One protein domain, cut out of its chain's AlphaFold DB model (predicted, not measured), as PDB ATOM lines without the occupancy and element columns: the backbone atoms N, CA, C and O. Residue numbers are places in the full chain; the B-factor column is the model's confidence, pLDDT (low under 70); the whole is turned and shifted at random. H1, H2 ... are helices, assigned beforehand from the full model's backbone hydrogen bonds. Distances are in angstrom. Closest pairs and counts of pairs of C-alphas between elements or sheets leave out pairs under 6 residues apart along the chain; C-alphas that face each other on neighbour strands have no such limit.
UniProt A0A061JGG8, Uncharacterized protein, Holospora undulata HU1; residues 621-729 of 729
ATOM      1  N   GLU A 621      31.572   9.229  32.092       85.56
ATOM      2  CA  GLU A 621      30.284   8.867  31.473       85.56
ATOM      3  C   GLU A 621      30.159   9.432  30.050       85.56
ATOM      4  O   GLU A 621      29.733   8.729  29.131       85.56
ATOM      5  N   ALA A 622      30.594  10.675  29.837       86.88
ATOM      6  CA  ALA A 622      30.593  11.308  28.522       86.88
ATOM      7  C   ALA A 622      31.498  10.588  27.513       86.88
ATOM      8  O   ALA A 622      31.114  10.402  26.358       86.88
ATOM      9  N   ASN A 623      32.680  10.144  27.946       86.25
ATOM     10  CA  ASN A 623      33.590   9.367  27.107       86.25
ATOM     11  C   ASN A 623      33.063   7.959  26.805       86.25
ATOM     12  O   ASN A 623      33.236   7.471  25.687       86.25
ATOM     13  N   LEU A 624      32.384   7.317  27.759       87.00
ATOM     14  CA  LEU A 624      31.702   6.044  27.517       87.00
ATOM     15  C   LEU A 624      30.570   6.212  26.498       87.00
ATOM     16  O   LEU A 624      30.471   5.416  25.566       87.00
ATOM     17  N   LEU A 625      29.772   7.280  26.613       89.00
ATOM     18  CA  LEU A 625      28.741   7.601  25.627       89.00
ATOM     19  C   LEU A 625      29.356   7.892  24.251       89.00
ATOM     20  O   LEU A 625      28.869   7.383  23.244       89.00
ATOM     21  N   LYS A 626      30.461   8.647  24.195       87.62
ATOM     22  CA  LYS A 626      31.237   8.859  22.963       87.62
ATOM     23  C   LYS A 626      31.645   7.531  22.332       87.62
ATOM     24  O   LYS A 626      31.357   7.324  21.158       87.62
ATOM     25  N   LYS A 627      32.237   6.615  23.105       87.00
ATOM     26  CA  LYS A 627      32.609   5.280  22.618       87.00
ATOM     27  C   LYS A 627      31.390   4.516  22.098       87.00
ATOM     28  O   LYS A 627      31.465   3.939  21.019       87.00
ATOM     29  N   ARG A 628      30.256   4.580  22.799       87.75
ATOM     30  CA  ARG A 628      28.990   3.968  22.365       87.75
ATOM     31  C   ARG A 628      28.516   4.510  21.010       87.75
ATOM     32  O   ARG A 628      27.963   3.758  20.218       87.75
ATOM     33  N   MET A 629      28.767   5.783  20.707       89.50
ATOM     34  CA  MET A 629      28.412   6.399  19.422       89.50
ATOM     35  C   MET A 629      29.393   6.071  18.287       89.50
ATOM     36  O   MET A 629      28.977   6.051  17.133       89.50
ATOM     37  N   THR A 630      30.676   5.838  18.585       87.50
ATOM     38  CA  THR A 630      31.738   5.756  17.561       87.50
ATOM     39  C   THR A 630      32.337   4.369  17.355       87.50
ATOM     40  O   THR A 630      32.936   4.143  16.310       87.50
ATOM     41  N   ALA A 631      32.257   3.471  18.340       84.12
ATOM     42  CA  ALA A 631      32.920   2.169  18.280       84.12
ATOM     43  C   ALA A 631      32.359   1.296  17.151       84.12
ATOM     44  O   ALA A 631      31.160   1.328  16.863       84.12
ATOM     45  N   ASP A 632      33.226   0.506  16.524       78.31
ATOM     46  CA  ASP A 632      32.810  -0.477  15.531       78.31
ATOM     47  C   ASP A 632      32.005  -1.605  16.190       78.31
ATOM     48  O   ASP A 632      32.197  -1.944  17.361       78.31
ATOM     49  N   SER A 633      31.105  -2.221  15.425       76.31
ATOM     50  CA  SER A 633      30.206  -3.274  15.920       76.31
ATOM     51  C   SER A 633      30.941  -4.492  16.493       76.31
ATOM     52  O   SER A 633      30.429  -5.177  17.381       76.31
ATOM     53  N   LYS A 634      32.155  -4.761  15.999       75.62
ATOM     54  CA  LYS A 634      33.027  -5.849  16.463       75.62
ATOM     55  C   LYS A 634      33.671  -5.551  17.816       75.62
ATOM     56  O   LYS A 634      33.902  -6.486  18.579       75.62
ATOM     57  N   ASP A 635      33.920  -4.278  18.106       78.31
ATOM     58  CA  ASP A 635      34.635  -3.839  19.306       78.31
ATOM     59  C   ASP A 635      33.692  -3.599  20.489       78.31
ATOM     60  O   ASP A 635      34.094  -3.744  21.645       78.31
ATOM     61  N   ASP A 636      32.432  -3.242  20.222       78.69
ATOM     62  CA  ASP A 636      31.418  -3.077  21.258       78.69
ATOM     63  C   ASP A 636      30.013  -3.410  20.734       78.69
ATOM     64  O   ASP A 636      29.417  -2.661  19.957       78.69
ATOM     65  N   GLN A 637      29.450  -4.520  21.218       74.19
ATOM     66  CA  GLN A 637      28.084  -4.954  20.896       74.19
ATOM     67  C   GLN A 637      27.001  -4.001  21.436       74.19
ATOM     68  O   GLN A 637      25.846  -4.100  21.024       74.19
ATOM     69  N   LYS A 638      27.350  -3.080  22.346       75.25
ATOM     70  CA  LYS A 638      26.458  -2.021  22.840       75.25
ATOM     71  C   LYS A 638      26.588  -0.711  22.058       75.25
ATOM     72  O   LYS A 638      25.886   0.242  22.381       75.25
ATOM     73  N   SER A 639      27.485  -0.635  21.072       85.81
ATOM     74  CA  SER A 639      27.621   0.547  20.218       85.81
ATOM     75  C   SER A 639      26.394   0.767  19.334       85.81
ATOM     76  O   SER A 639      25.691  -0.173  18.948       85.81
ATOM     77  N   PHE A 640      26.190   2.015  18.911       88.88
ATOM     78  CA  PHE A 640      25.188   2.346  17.905       88.88
ATOM     79  C   PHE A 640      25.447   1.604  16.585       88.88
ATOM     80  O   PHE A 640      24.504   1.191  15.918       88.88
ATOM     81  N   ASN A 641      26.713   1.371  16.221       85.94
ATOM     82  CA  ASN A 641      27.076   0.653  14.998       85.94
ATOM     83  C   ASN A 641      26.650  -0.818  15.020       85.94
ATOM     84  O   ASN A 641      26.188  -1.316  13.997       85.94
ATOM     85  N   ALA A 642      26.738  -1.498  16.168       85.12
ATOM     86  CA  ALA A 642      26.220  -2.860  16.314       85.12
ATOM     87  C   ALA A 642      24.695  -2.911  16.119       85.12
ATOM     88  O   ALA A 642      24.179  -3.765  15.394       85.12
ATOM     89  N   VAL A 643      23.972  -1.950  16.705       85.00
ATOM     90  CA  VAL A 643      22.518  -1.812  16.518       85.00
ATOM     91  C   VAL A 643      22.175  -1.469  15.060       85.00
ATOM     92  O   VAL A 643      21.218  -2.006  14.501       85.00
ATOM     93  N   TRP A 644      22.986  -0.627  14.416       87.38
ATOM     94  CA  TRP A 644      22.828  -0.217  13.022       87.38
ATOM     95  C   TRP A 644      23.044  -1.359  12.024       87.38
ATOM     96  O   TRP A 644      22.258  -1.520  11.094       87.38
ATOM     97  N   GLU A 645      24.082  -2.176  12.207       85.62
ATOM     98  CA  GLU A 645      24.326  -3.347  11.357       85.62
ATOM     99  C   GLU A 645      23.207  -4.374  11.469       85.62
ATOM    100  O   GLU A 645      22.775  -4.919  10.454       85.62
ATOM    101  N   LYS A 646      22.693  -4.593  12.683       82.81
ATOM    102  CA  LYS A 646      21.546  -5.473  12.893       82.81
ATOM    103  C   LYS A 646      20.321  -4.979  12.123       82.81
ATOM    104  O   LYS A 646      19.710  -5.758  11.401       82.81
ATOM    105  N   TYR A 647      20.053  -3.674  12.163       85.19
ATOM    106  CA  TYR A 647      19.004  -3.058  11.350       85.19
ATOM    107  C   TYR A 647      19.210  -3.243   9.842       85.19
ATOM    108  O   TYR A 647      18.247  -3.515   9.128       85.19
ATOM    109  N   LEU A 648      20.442  -3.138   9.335       84.62
ATOM    110  CA  LEU A 648      20.714  -3.401   7.917       84.62
ATOM    111  C   LEU A 648      20.437  -4.861   7.518       84.62
ATOM    112  O   LEU A 648      20.200  -5.119   6.340       84.62
ATOM    113  N   GLN A 649      20.468  -5.797   8.472       84.44
ATOM    114  CA  GLN A 649      20.186  -7.216   8.241       84.44
ATOM    115  C   GLN A 649      18.695  -7.556   8.355       84.44
ATOM    116  O   GLN A 649      18.192  -8.315   7.529       84.44
ATOM    117  N   ASP A 650      17.996  -7.035   9.368       83.19
ATOM    118  CA  ASP A 650      16.629  -7.457   9.715       83.19
ATOM    119  C   ASP A 650      15.539  -6.393   9.480       83.19
ATOM    120  O   ASP A 650      14.349  -6.704   9.559       83.19
ATOM    121  N   GLY A 651      15.914  -5.149   9.164       76.31
ATOM    122  CA  GLY A 651      14.994  -4.034   8.928       76.31
ATOM    123  C   GLY A 651      14.300  -3.488  10.185       76.31
ATOM    124  O   GLY A 651      13.370  -2.688  10.061       76.31
ATOM    125  N   ASN A 652      14.713  -3.885  11.396       80.06
ATOM    126  CA  ASN A 652      14.047  -3.500  12.642       80.06
ATOM    127  C   ASN A 652      14.336  -2.044  13.047       80.06
ATOM    128  O   ASN A 652      15.326  -1.730  13.712       80.06
ATOM    129  N   THR A 653      13.423  -1.143  12.693       81.69
ATOM    130  CA  THR A 653      13.527   0.287  13.014       81.69
ATOM    131  C   THR A 653      13.341   0.590  14.505       81.69
ATOM    132  O   THR A 653      13.925   1.549  15.007       81.69
ATOM    133  N   SER A 654      12.582  -0.227  15.246       82.25
ATOM    134  CA  SER A 654      12.261   0.026  16.660       82.25
ATOM    135  C   SER A 654      13.500  -0.010  17.561       82.25
ATOM    136  O   SER A 654      13.667   0.869  18.408       82.25
ATOM    137  N   LEU A 655      14.401  -0.975  17.345       83.00
ATOM    138  CA  LEU A 655      15.635  -1.105  18.128       83.00
ATOM    139  C   LEU A 655      16.574   0.093  17.910       83.00
ATOM    140  O   LEU A 655      17.122   0.639  18.868       83.00
ATOM    141  N   VAL A 656      16.707   0.539  16.660       85.81
ATOM    142  CA  VAL A 656      17.538   1.691  16.288       85.81
ATOM    143  C   VAL A 656      16.987   2.991  16.869       85.81
ATOM    144  O   VAL A 656      17.757   3.780  17.417       85.81
ATOM    145  N   PHE A 657      15.669   3.212  16.806       86.62
ATOM    146  CA  PHE A 657      15.054   4.398  17.408       86.62
ATOM    147  C   PHE A 657      15.141   4.396  18.939       86.62
ATOM    148  O   PHE A 657      15.333   5.458  19.530       86.62
ATOM    149  N   SER A 658      15.042   3.234  19.595       86.06
ATOM    150  CA  SER A 658      15.236   3.127  21.049       86.06
ATOM    151  C   SER A 658      16.658   3.515  21.457       86.06
ATOM    152  O   SER A 658      16.832   4.302  22.385       86.06
ATOM    153  N   GLU A 659      17.666   3.001  20.752       88.38
ATOM    154  CA  GLU A 659      19.074   3.322  21.009       88.38
ATOM    155  C   GLU A 659      19.381   4.797  20.704       88.38
ATOM    156  O   GLU A 659      20.028   5.478  21.497       88.38
ATOM    157  N   TYR A 660      18.852   5.321  19.595       88.94
ATOM    158  CA  TYR A 660      18.927   6.744  19.256       88.94
ATOM    159  C   TYR A 660      18.359   7.621  20.379       88.94
ATOM    160  O   TYR A 660      19.025   8.554  20.823       88.94
ATOM    161  N   ASN A 661      17.155   7.310  20.873       87.81
ATOM    162  CA  ASN A 661      16.510   8.082  21.933       87.81
ATOM    163  C   ASN A 661      17.274   7.995  23.265       87.81
ATOM    164  O   ASN A 661      17.414   9.013  23.942       87.81
ATOM    165  N   ASP A 662      17.805   6.822  23.627       88.50
ATOM    166  CA  ASP A 662      18.650   6.659  24.820       88.50
ATOM    167  C   ASP A 662      19.937   7.490  24.708       88.50
ATOM    168  O   ASP A 662      20.263   8.264  25.611       88.50
ATOM    169  N   ILE A 663      20.624   7.432  23.560       90.06
ATOM    170  CA  ILE A 663      21.814   8.252  23.297       90.06
ATOM    171  C   ILE A 663      21.471   9.745  23.365       90.06
ATOM    172  O   ILE A 663      22.208  10.503  23.993       90.06
ATOM    173  N   VAL A 664      20.350  10.190  22.782       89.00
ATOM    174  CA  VAL A 664      19.904  11.595  22.850       89.00
ATOM    175  C   VAL A 664      19.667  12.036  24.293       89.00
ATOM    176  O   VAL A 664      20.141  13.106  24.690       89.00
ATOM    177  N   LEU A 665      18.953  11.231  25.086       88.75
ATOM    178  CA  LEU A 665      18.651  11.536  26.485       88.75
ATOM    179  C   LEU A 665      19.928  11.615  27.328       88.75
ATOM    180  O   LEU A 665      20.130  12.601  28.044       88.75
ATOM    181  N   GLN A 666      20.813  10.621  27.212       89.19
ATOM    182  CA  GLN A 666      22.088  10.602  27.930       89.19
ATOM    183  C   GLN A 666      22.986  11.760  27.497       89.19
ATOM    184  O   GLN A 666      23.527  12.457  28.352       89.19
ATOM    185  N   LYS A 667      23.075  12.042  26.192       90.69
ATOM    186  CA  LYS A 667      23.846  13.167  25.651       90.69
ATOM    187  C   LYS A 667      23.354  14.492  26.215       90.69
ATOM    188  O   LYS A 667      24.158  15.262  26.730       90.69
ATOM    189  N   ASN A 668      22.050  14.765  26.151       87.81
ATOM    190  CA  ASN A 668      21.487  16.029  26.630       87.81
ATOM    191  C   ASN A 668      21.682  16.197  28.146       87.81
ATOM    192  O   ASN A 668      22.069  17.279  28.592       87.81
ATOM    193  N   ARG A 669      21.487  15.127  28.932       89.81
ATOM    194  CA  ARG A 669      21.748  15.127  30.380       89.81
ATOM    195  C   ARG A 669      23.224  15.394  30.682       89.81
ATOM    196  O   ARG A 669      23.526  16.335  31.412       89.81
ATOM    197  N   ILE A 670      24.130  14.593  30.121       89.38
ATOM    198  CA  ILE A 670      25.576  14.704  30.349       89.38
ATOM    199  C   ILE A 670      26.074  16.079  29.900       89.38
ATOM    200  O   ILE A 670      26.771  16.743  30.659       89.38
ATOM    201  N   LYS A 671      25.656  16.568  28.727       87.31
ATOM    202  CA  LYS A 671      26.008  17.904  28.226       87.31
ATOM    203  C   LYS A 671      25.567  19.011  29.184       87.31
ATOM    204  O   LYS A 671      26.348  19.922  29.462       87.31
ATOM    205  N   GLY A 672      24.335  18.934  29.693       84.88
ATOM    206  CA  GLY A 672      23.806  19.885  30.671       84.88
ATOM    207  C   GLY A 672      24.621  19.894  31.967       84.88
ATOM    208  O   GLY A 672      25.048  20.959  32.417       84.88
ATOM    209  N   VAL A 673      24.909  18.712  32.523       86.69
ATOM    210  CA  VAL A 673      25.714  18.569  33.749       86.69
ATOM    211  C   VAL A 673      27.156  19.025  33.524       86.69
ATOM    212  O   VAL A 673      27.692  19.757  34.354       86.69
ATOM    213  N   LEU A 674      27.782  18.664  32.403       87.44
ATOM    214  CA  LEU A 674      29.142  19.087  32.065       87.44
ATOM    215  C   LEU A 674      29.242  20.599  31.847       87.44
ATOM    216  O   LEU A 674      30.227  21.200  32.256       87.44
ATOM    217  N   SER A 675      28.217  21.235  31.274       85.69
ATOM    218  CA  SER A 675      28.186  22.692  31.082       85.69
ATOM    219  C   SER A 675      28.096  23.437  32.419       85.69
ATOM    220  O   SER A 675      28.828  24.399  32.645       85.69
ATOM    221  N   GLN A 676      27.262  22.959  33.350       85.88
ATOM    222  CA  GLN A 676      27.227  23.473  34.727       85.88
ATOM    223  C   GLN A 676      28.552  23.219  35.456       85.88
ATOM    224  O   GLN A 676      29.082  24.107  36.123       85.88
ATOM    225  N   SER A 677      29.119  22.026  35.279       86.81
ATOM    226  CA  SER A 677      30.405  21.634  35.857       86.81
ATOM    227  C   SER A 677      31.551  22.507  35.354       86.81
ATOM    228  O   SER A 677      32.393  22.911  36.146       86.81
ATOM    229  N   LEU A 678      31.561  22.873  34.070       84.00
ATOM    230  CA  LEU A 678      32.537  23.799  33.497       84.00
ATOM    231  C   LEU A 678      32.400  25.206  34.100       84.00
ATOM    232  O   LEU A 678      33.405  25.877  34.328       84.00
ATOM    233  N   GLY A 679      31.174  25.642  34.406       82.56
ATOM    234  CA  GLY A 679      30.925  26.870  35.166       82.56
ATOM    235  C   GLY A 679      31.545  26.829  36.566       82.56
ATOM    236  O   GLY A 679      32.222  27.774  36.957       82.56
ATOM    237  N   ILE A 680      31.385  25.710  37.281       84.44
ATOM    238  CA  ILE A 680      31.983  25.486  38.608       84.44
ATOM    239  C   ILE A 680      33.514  25.422  38.525       84.44
ATOM    240  O   ILE A 680      34.198  26.095  39.285       84.44
ATOM    241  N   LEU A 681      34.077  24.661  37.584       83.88
ATOM    242  CA  LEU A 681      35.529  24.561  37.411       83.88
ATOM    243  C   LEU A 681      36.165  25.924  37.101       83.88
ATOM    244  O   LEU A 681      37.259  26.218  37.571       83.88
ATOM    245  N   ASN A 682      35.478  26.783  36.341       82.69
ATOM    246  CA  ASN A 682      35.984  28.112  35.998       82.69
ATOM    247  C   ASN A 682      36.058  29.086  37.182       82.69
ATOM    248  O   ASN A 682      36.806  30.062  37.082       82.69
ATOM    249  N   THR A 683      35.312  28.841  38.265       82.44
ATOM    250  CA  THR A 683      35.385  29.629  39.507       82.44
ATOM    251  C   THR A 683      36.351  29.038  40.534       82.44
ATOM    252  O   THR A 683      36.649  29.694  41.532       82.44
ATOM    253  N   MET A 684      36.862  27.826  40.298       83.19
ATOM    254  CA  MET A 684      37.896  27.208  41.127       83.19
ATOM    255  C   MET A 684      39.285  27.774  40.822       83.19
ATOM    256  O   MET A 684      39.524  28.386  39.779       83.19
ATOM    257  N   ASP A 685      40.219  27.554  41.750       76.31
ATOM    258  CA  ASP A 685      41.606  27.971  41.576       76.31
ATOM    259  C   ASP A 685      42.258  27.231  40.398       76.31
ATOM    260  O   ASP A 685      42.481  26.018  40.429       76.31
ATOM    261  N   LYS A 686      42.583  27.998  39.355       75.44
ATOM    262  CA  LYS A 686      43.204  27.505  38.124       75.44
ATOM    263  C   LYS A 686      44.687  27.191  38.298       75.44
ATOM    264  O   LYS A 686      45.295  26.755  37.332       75.44
ATOM    265  N   SER A 687      45.284  27.394  39.472       74.62
ATOM    266  CA  SER A 687      46.648  26.932  39.760       74.62
ATOM    267  C   SER A 687      46.749  25.398  39.851       74.62
ATOM    268  O   SER A 687      47.821  24.839  39.622       74.62
ATOM    269  N   SER A 688      45.633  24.705  40.119       76.94
ATOM    270  CA  SER A 688      45.578  23.242  40.173       76.94
ATOM    271  C   SER A 688      45.605  22.622  38.773       76.94
ATOM    272  O   SER A 688      44.726  22.879  37.945       76.94
ATOM    273  N   LEU A 689      46.589  21.752  38.526       77.44
ATOM    274  CA  LEU A 689      46.733  21.027  37.261       77.44
ATOM    275  C   LEU A 689      45.516  20.134  36.970       77.44
ATOM    276  O   LEU A 689      45.092  20.036  35.822       77.44
ATOM    277  N   ASP A 690      44.905  19.546  38.002       74.69
ATOM    278  CA  ASP A 690      43.705  18.714  37.856       74.69
ATOM    279  C   ASP A 690      42.506  19.539  37.387       74.69
ATOM    280  O   ASP A 690      41.791  19.126  36.474       74.69
ATOM    281  N   VAL A 691      42.323  20.741  37.949       82.44
ATOM    282  CA  VAL A 691      41.278  21.686  37.522       82.44
ATOM    283  C   VAL A 691      41.520  22.117  36.077       82.44
ATOM    284  O   VAL A 691      40.594  22.079  35.271       82.44
ATOM    285  N   GLN A 692      42.757  22.483  35.720       83.25
ATOM    286  CA  GLN A 692      43.106  22.864  34.346       83.25
ATOM    287  C   GLN A 692      42.837  21.733  33.347       83.25
ATOM    288  O   GLN A 692      42.234  21.966  32.297       83.25
ATOM    289  N   ASN A 693      43.253  20.509  33.684       82.25
ATOM    290  CA  ASN A 693      43.048  19.330  32.851       82.25
ATOM    291  C   ASN A 693      41.556  19.040  32.678       82.25
ATOM    292  O   ASN A 693      41.098  18.903  31.549       82.25
ATOM    293  N   LEU A 694      40.771  19.034  33.758       83.25
ATOM    294  CA  LEU A 694      39.321  18.837  33.687       83.25
ATOM    295  C   LEU A 694      38.612  19.941  32.893       83.25
ATOM    296  O   LEU A 694      37.730  19.624  32.101       83.25
ATOM    297  N   ILE A 695      39.004  21.214  33.037       85.81
ATOM    298  CA  ILE A 695      38.465  22.316  32.217       85.81
ATOM    299  C   ILE A 695      38.721  22.050  30.736       85.81
ATOM    300  O   ILE A 695      37.810  22.198  29.923       85.81
ATOM    301  N   LYS A 696      39.950  21.659  30.383       84.50
ATOM    302  CA  LYS A 696      40.330  21.361  29.002       84.50
ATOM    303  C   LYS A 696      39.539  20.172  28.457       84.50
ATOM    304  O   LYS A 696      38.919  20.281  27.405       84.50
ATOM    305  N   GLU A 697      39.533  19.064  29.187       85.31
ATOM    306  CA  GLU A 697      38.916  17.802  28.783       85.31
ATOM    307  C   GLU A 697      37.385  17.899  28.676       85.31
ATOM    308  O   GLU A 697      36.797  17.479  27.679       85.31
ATOM    309  N   VAL A 698      36.726  18.530  29.653       86.00
ATOM    310  CA  VAL A 698      35.285  18.823  29.588       86.00
ATOM    311  C   VAL A 698      34.992  19.855  28.496       86.00
ATOM    312  O   VAL A 698      34.012  19.717  27.763       86.00
ATOM    313  N   GLY A 699      35.854  20.864  28.346       84.00
ATOM    314  CA  GLY A 699      35.746  21.893  27.314       84.00
ATOM    315  C   GLY A 699      35.743  21.320  25.896       84.00
ATOM    316  O   GLY A 699      34.906  21.730  25.094       84.00
ATOM    317  N   LEU A 700      36.595  20.327  25.606       85.19
ATOM    318  CA  LEU A 700      36.668  19.652  24.298       85.19
ATOM    319  C   LEU A 700      35.372  18.930  23.905       85.19
ATOM    320  O   LEU A 700      35.065  18.827  22.716       85.19
ATOM    321  N   LEU A 701      34.616  18.433  24.889       84.50
ATOM    322  CA  LEU A 701      33.341  17.745  24.667       84.50
ATOM    323  C   LEU A 701      32.171  18.709  24.423       84.50
ATOM    324  O   LEU A 701      31.121  18.279  23.937       84.50
ATOM    325  N   LEU A 702      32.334  19.994  24.751       83.31
ATOM    326  CA  LEU A 702      31.275  21.005  24.701       83.31
ATOM    327  C   LEU A 702      31.526  22.116  23.671       83.31
ATOM    328  O   LEU A 702      30.562  22.691  23.168       83.31
ATOM    329  N   THR A 703      32.788  22.453  23.386       75.00
ATOM    330  CA  THR A 703      33.166  23.666  22.642       75.00
ATOM    331  C   THR A 703      34.424  23.491  21.771       75.00
ATOM    332  O   THR A 703      35.321  22.741  22.158       75.00
ATOM    333  N   PRO A 704      34.545  24.229  20.643       72.75
ATOM    334  CA  PRO A 704      33.491  25.031  20.013       72.75
ATOM    335  C   PRO A 704      32.397  24.128  19.423       72.75
ATOM    336  O   PRO A 704      32.677  22.993  19.063       72.75
ATOM    337  N   VAL A 705      31.158  24.629  19.354       65.81
ATOM    338  CA  VAL A 705      29.927  23.850  19.074       65.81
ATOM    339  C   VAL A 705      30.001  23.010  17.783       65.81
ATOM    340  O   VAL A 705      29.351  21.973  17.703       65.81
ATOM    341  N   ASP A 706      30.857  23.394  16.833       69.00
ATOM    342  CA  ASP A 706      31.035  22.716  15.542       69.00
ATOM    343  C   ASP A 706      32.315  21.863  15.432       69.00
ATOM    344  O   ASP A 706      32.574  21.277  14.380       69.00
ATOM    345  N   ALA A 707      33.135  21.774  16.485       77.88
ATOM    346  CA  ALA A 707      34.329  20.932  16.457       77.88
ATOM    347  C   ALA A 707      33.959  19.444  16.460       77.88
ATOM    348  O   ALA A 707      33.078  19.008  17.207       77.88
ATOM    349  N   GLU A 708      34.710  18.648  15.693       79.44
ATOM    350  CA  GLU A 708      34.529  17.192  15.584       79.44
ATOM    351  C   GLU A 708      34.651  16.452  16.925       79.44
ATOM    352  O   GLU A 708      34.181  15.325  17.061       79.44
ATOM    353  N   THR A 709      35.264  17.079  17.932       79.56
ATOM    354  CA  THR A 709      35.457  16.510  19.269       79.56
ATOM    355  C   THR A 709      34.246  16.659  20.192       79.56
ATOM    356  O   THR A 709      34.211  15.998  21.231       79.56
ATOM    357  N   THR A 710      33.265  17.499  19.844       86.12
ATOM    358  CA  THR A 710      32.100  17.762  20.703       86.12
ATOM    359  C   THR A 710      31.092  16.618  20.688       86.12
ATOM    360  O   THR A 710      30.899  15.950  19.673       86.12
ATOM    361  N   LEU A 711      30.386  16.408  21.806       86.44
ATOM    362  CA  LEU A 711      29.362  15.359  21.905       86.44
ATOM    363  C   LEU A 711      28.252  15.515  20.856       86.44
ATOM    364  O   LEU A 711      27.761  14.513  20.342       86.44
ATOM    365  N   ASP A 712      27.869  16.750  20.517       85.75
ATOM    366  CA  ASP A 712      26.851  17.009  19.495       85.75
ATOM    367  C   ASP A 712      27.336  16.631  18.100       85.75
ATOM    368  O   ASP A 712      26.605  15.957  17.374       85.75
ATOM    369  N   LYS A 713      28.570  17.005  17.740       88.00
ATOM    370  CA  LYS A 713      29.116  16.691  16.420       88.00
ATOM    371  C   LYS A 713      29.428  15.209  16.266       88.00
ATOM    372  O   LYS A 713      29.155  14.634  15.218       88.00
ATOM    373  N   ILE A 714      29.917  14.562  17.324       88.81
ATOM    374  CA  ILE A 714      30.119  13.109  17.351       88.81
ATOM    375  C   ILE A 714      28.785  12.388  17.142       88.81
ATOM    376  O   ILE A 714      28.707  11.483  16.310       88.81
ATOM    377  N   PHE A 715      27.736  12.803  17.852       90.19
ATOM    378  CA  PHE A 715      26.394  12.263  17.677       90.19
ATOM    379  C   PHE A 715      25.859  12.501  16.256       90.19
ATOM    380  O   PHE A 715      25.347  11.582  15.619       90.19
ATOM    381  N   GLU A 716      26.016  13.714  15.724       87.75
ATOM    382  CA  GLU A 716      25.566  14.053  14.376       87.75
ATOM    383  C   GLU A 716      26.269  13.200  13.310       87.75
ATOM    384  O   GLU A 716      25.614  12.592  12.462       87.75
ATOM    385  N   ASN A 717      27.596  13.102  13.391       87.56
ATOM    386  CA  ASN A 717      28.418  12.429  12.391       87.56
ATOM    387  C   ASN A 717      28.290  10.905  12.429       87.56
ATOM    388  O   ASN A 717      28.422  10.279  11.380       87.56
ATOM    389  N   ASN A 718      28.047  10.303  13.596       87.75
ATOM    390  CA  ASN A 718      28.085   8.843  13.744       87.75
ATOM    391  C   ASN A 718      26.704   8.202  13.907       87.75
ATOM    392  O   ASN A 718      26.528   7.044  13.530       87.75
ATOM    393  N   VAL A 719      25.723   8.950  14.418       88.81
ATOM    394  CA  VAL A 719      24.364   8.455  14.668       88.81
ATOM    395  C   VAL A 719      23.372   9.078  13.681       88.81
ATOM    396  O   VAL A 719      22.734   8.364  12.909       88.81
ATOM    397  N   VAL A 720      23.263  10.413  13.649       88.56
ATOM    398  CA  VAL A 720      22.249  11.119  12.831       88.56
ATOM    399  C   VAL A 720      22.507  10.961  11.333       88.56
ATOM    400  O   VAL A 720      21.569  10.718  10.577       88.56
ATOM    401  N   SER A 721      23.761  11.088  10.892       85.94
ATOM    402  CA  SER A 721      24.147  10.980   9.478       85.94
ATOM    403  C   SER A 721      23.722   9.639   8.866       85.94
ATOM    404  O   SER A 721      23.190   9.607   7.757       85.94
ATOM    405  N   LYS A 722      23.885   8.539   9.615       85.81
ATOM    406  CA  LYS A 722      23.525   7.181   9.192       85.81
ATOM    407  C   LYS A 722      22.020   7.036   9.016       85.81
ATOM    408  O   LYS A 722      21.566   6.515   7.999       85.81
ATOM    409  N   LEU A 723      21.258   7.564   9.971       85.25
ATOM    410  CA  LEU A 723      19.800   7.566   9.928       85.25
ATOM    411  C   LEU A 723      19.265   8.412   8.761       85.25
ATOM    412  O   LEU A 723      18.452   7.920   7.979       85.25
ATOM    413  N   LYS A 724      19.785   9.633   8.572       84.44
ATOM    414  CA  LYS A 724      19.425  10.513   7.443       84.44
ATOM    415  C   LYS A 724      19.796   9.912   6.089       84.44
ATOM    416  O   LYS A 724      18.996   9.949   5.162       84.44
ATOM    417  N   GLY A 725      20.975   9.294   5.979       79.38
ATOM    418  CA  GLY A 725      21.436   8.628   4.754       79.38
ATOM    419  C   GLY A 725      20.548   7.461   4.298       79.38
ATOM    420  O   GLY A 725      20.643   7.031   3.150       79.38
ATOM    421  N   LYS A 726      19.667   6.958   5.173       81.56
ATOM    422  CA  LYS A 726      18.641   5.948   4.867       81.56
ATOM    423  C   LYS A 726      17.206   6.494   4.897       81.56
ATOM    424  O   LYS A 726      16.280   5.704   4.758       81.56
ATOM    425  N   GLY A 727      17.018   7.805   5.067       75.62
ATOM    426  CA  GLY A 727      15.699   8.445   5.133       75.62
ATOM    427  C   GLY A 727      14.882   8.094   6.382       75.62
ATOM    428  O   GLY A 727      13.658   8.140   6.331       75.62
ATOM    429  N   LEU A 728      15.540   7.702   7.481       79.31
ATOM    430  CA  LEU A 728      14.882   7.372   8.756       79.31
ATOM    431  C   LEU A 728      14.691   8.588   9.677       79.31
ATOM    432  O   LEU A 728      13.951   8.492  10.653       79.31
ATOM    433  N   LEU A 729      15.374   9.701   9.395       75.62
ATOM    434  CA  LEU A 729      15.301  10.972  10.124       75.62
ATOM    435  C   LEU A 729      15.132  12.152   9.174       75.62
ATOM    436  O   LEU A 729      15.674  12.070   8.046       75.62
TER     437      LEU A 729
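This is residues 621 to 729 of the 729 residues of an uncharacterized protein of Holospora undulata HU1 (UniProt A0A061JGG8). Picture a rod with one long helix, H3, as its spine and four shorter helices along it in two rows, H1 followed by H2 and H4 followed by H5, so that three rows run roughly lengthwise. H1, H3 and H5 pack together in the middle as an up-and-down bundle of three helices, each running against the one before it in the chain, while H2 folds back on one end of H3 and H4 on the other. The printed part has 109 residues with five named helices, in the order H1, H2, H3, H4, H5, and no named strand; its class is all helix. It is only just loose, close to compact, with a radius of gyration of the C-alphas of 16.0 A, and it spans 54 by 25 by 20 A.

Find C-alpha 621 at (30.284, 8.867, 31.473), where H1, residues 621 to 630, begins. H2 is residues 640 to 650, 15.4 A from first to last C-alpha. Look next for C-alpha 653 at (13.527, 0.287, 13.014); from there H3, residues 653 to 683, runs 45.2 A to C-alpha 683 at (35.385, 29.629, 39.507). H4, residues 689 to 702, is 19.9 A long, and H5, residues 711 to 725, is 20.1 A long and ends with C-alpha 725 at (21.436, 8.628, 4.754).

Begin at the hub, H3, which touches the four other helices, each with a part of its length. Its residues 663 to 670 touch H1, opposite ways at a steep tilt of 39 degrees; the closest C-alphas, of Ala 622 and Ile 670, are 6.3 A apart. Residues 653 to 660 touch H2, with C-alphas of Val 643 and Val 656 closest at 6.1 A; H2 and H3 form a helical hairpin at a shallow tilt of 10 degrees. H3 and H4 form another, at a steep tilt of 39 degrees, with C-alphas of Leu 678 and Ile 695 closest at 6.2 A. H3 touches H5 at a shallow tilt of 19 degrees, opposite ways, closest at the C-alphas of Lys 667 and Leu 711, 7.0 A. H1 touches H5, with C-alphas of Thr 630 and Asn 718 closest at 6.1 A. H4 and H5 only just touch, and only at the corner, with 3 pairs of C-alphas within 8 A, the closest those of Leu 701 and Leu 711 at 5.4 A. H2 and H4 are apart. In H1 and H2 every O i to N i+4 pair is within hydrogen-bond range; in H3 it is 26 of 27, in H4 9 of 10 and in H5 9 of 11.

Look for the two C-alphas farthest apart at Asp 650 and Ser 687, 54.6 A. The printed part has no cut and ends at residue 729, the chain's last. The links H2 to H3 and H3 to H4 are tight, and those from H1 to H2 and H4 to H5 are short. The mean pLDDT of the printed part is 83.7, and the model's confidence is under 70 at residues 705 to 706.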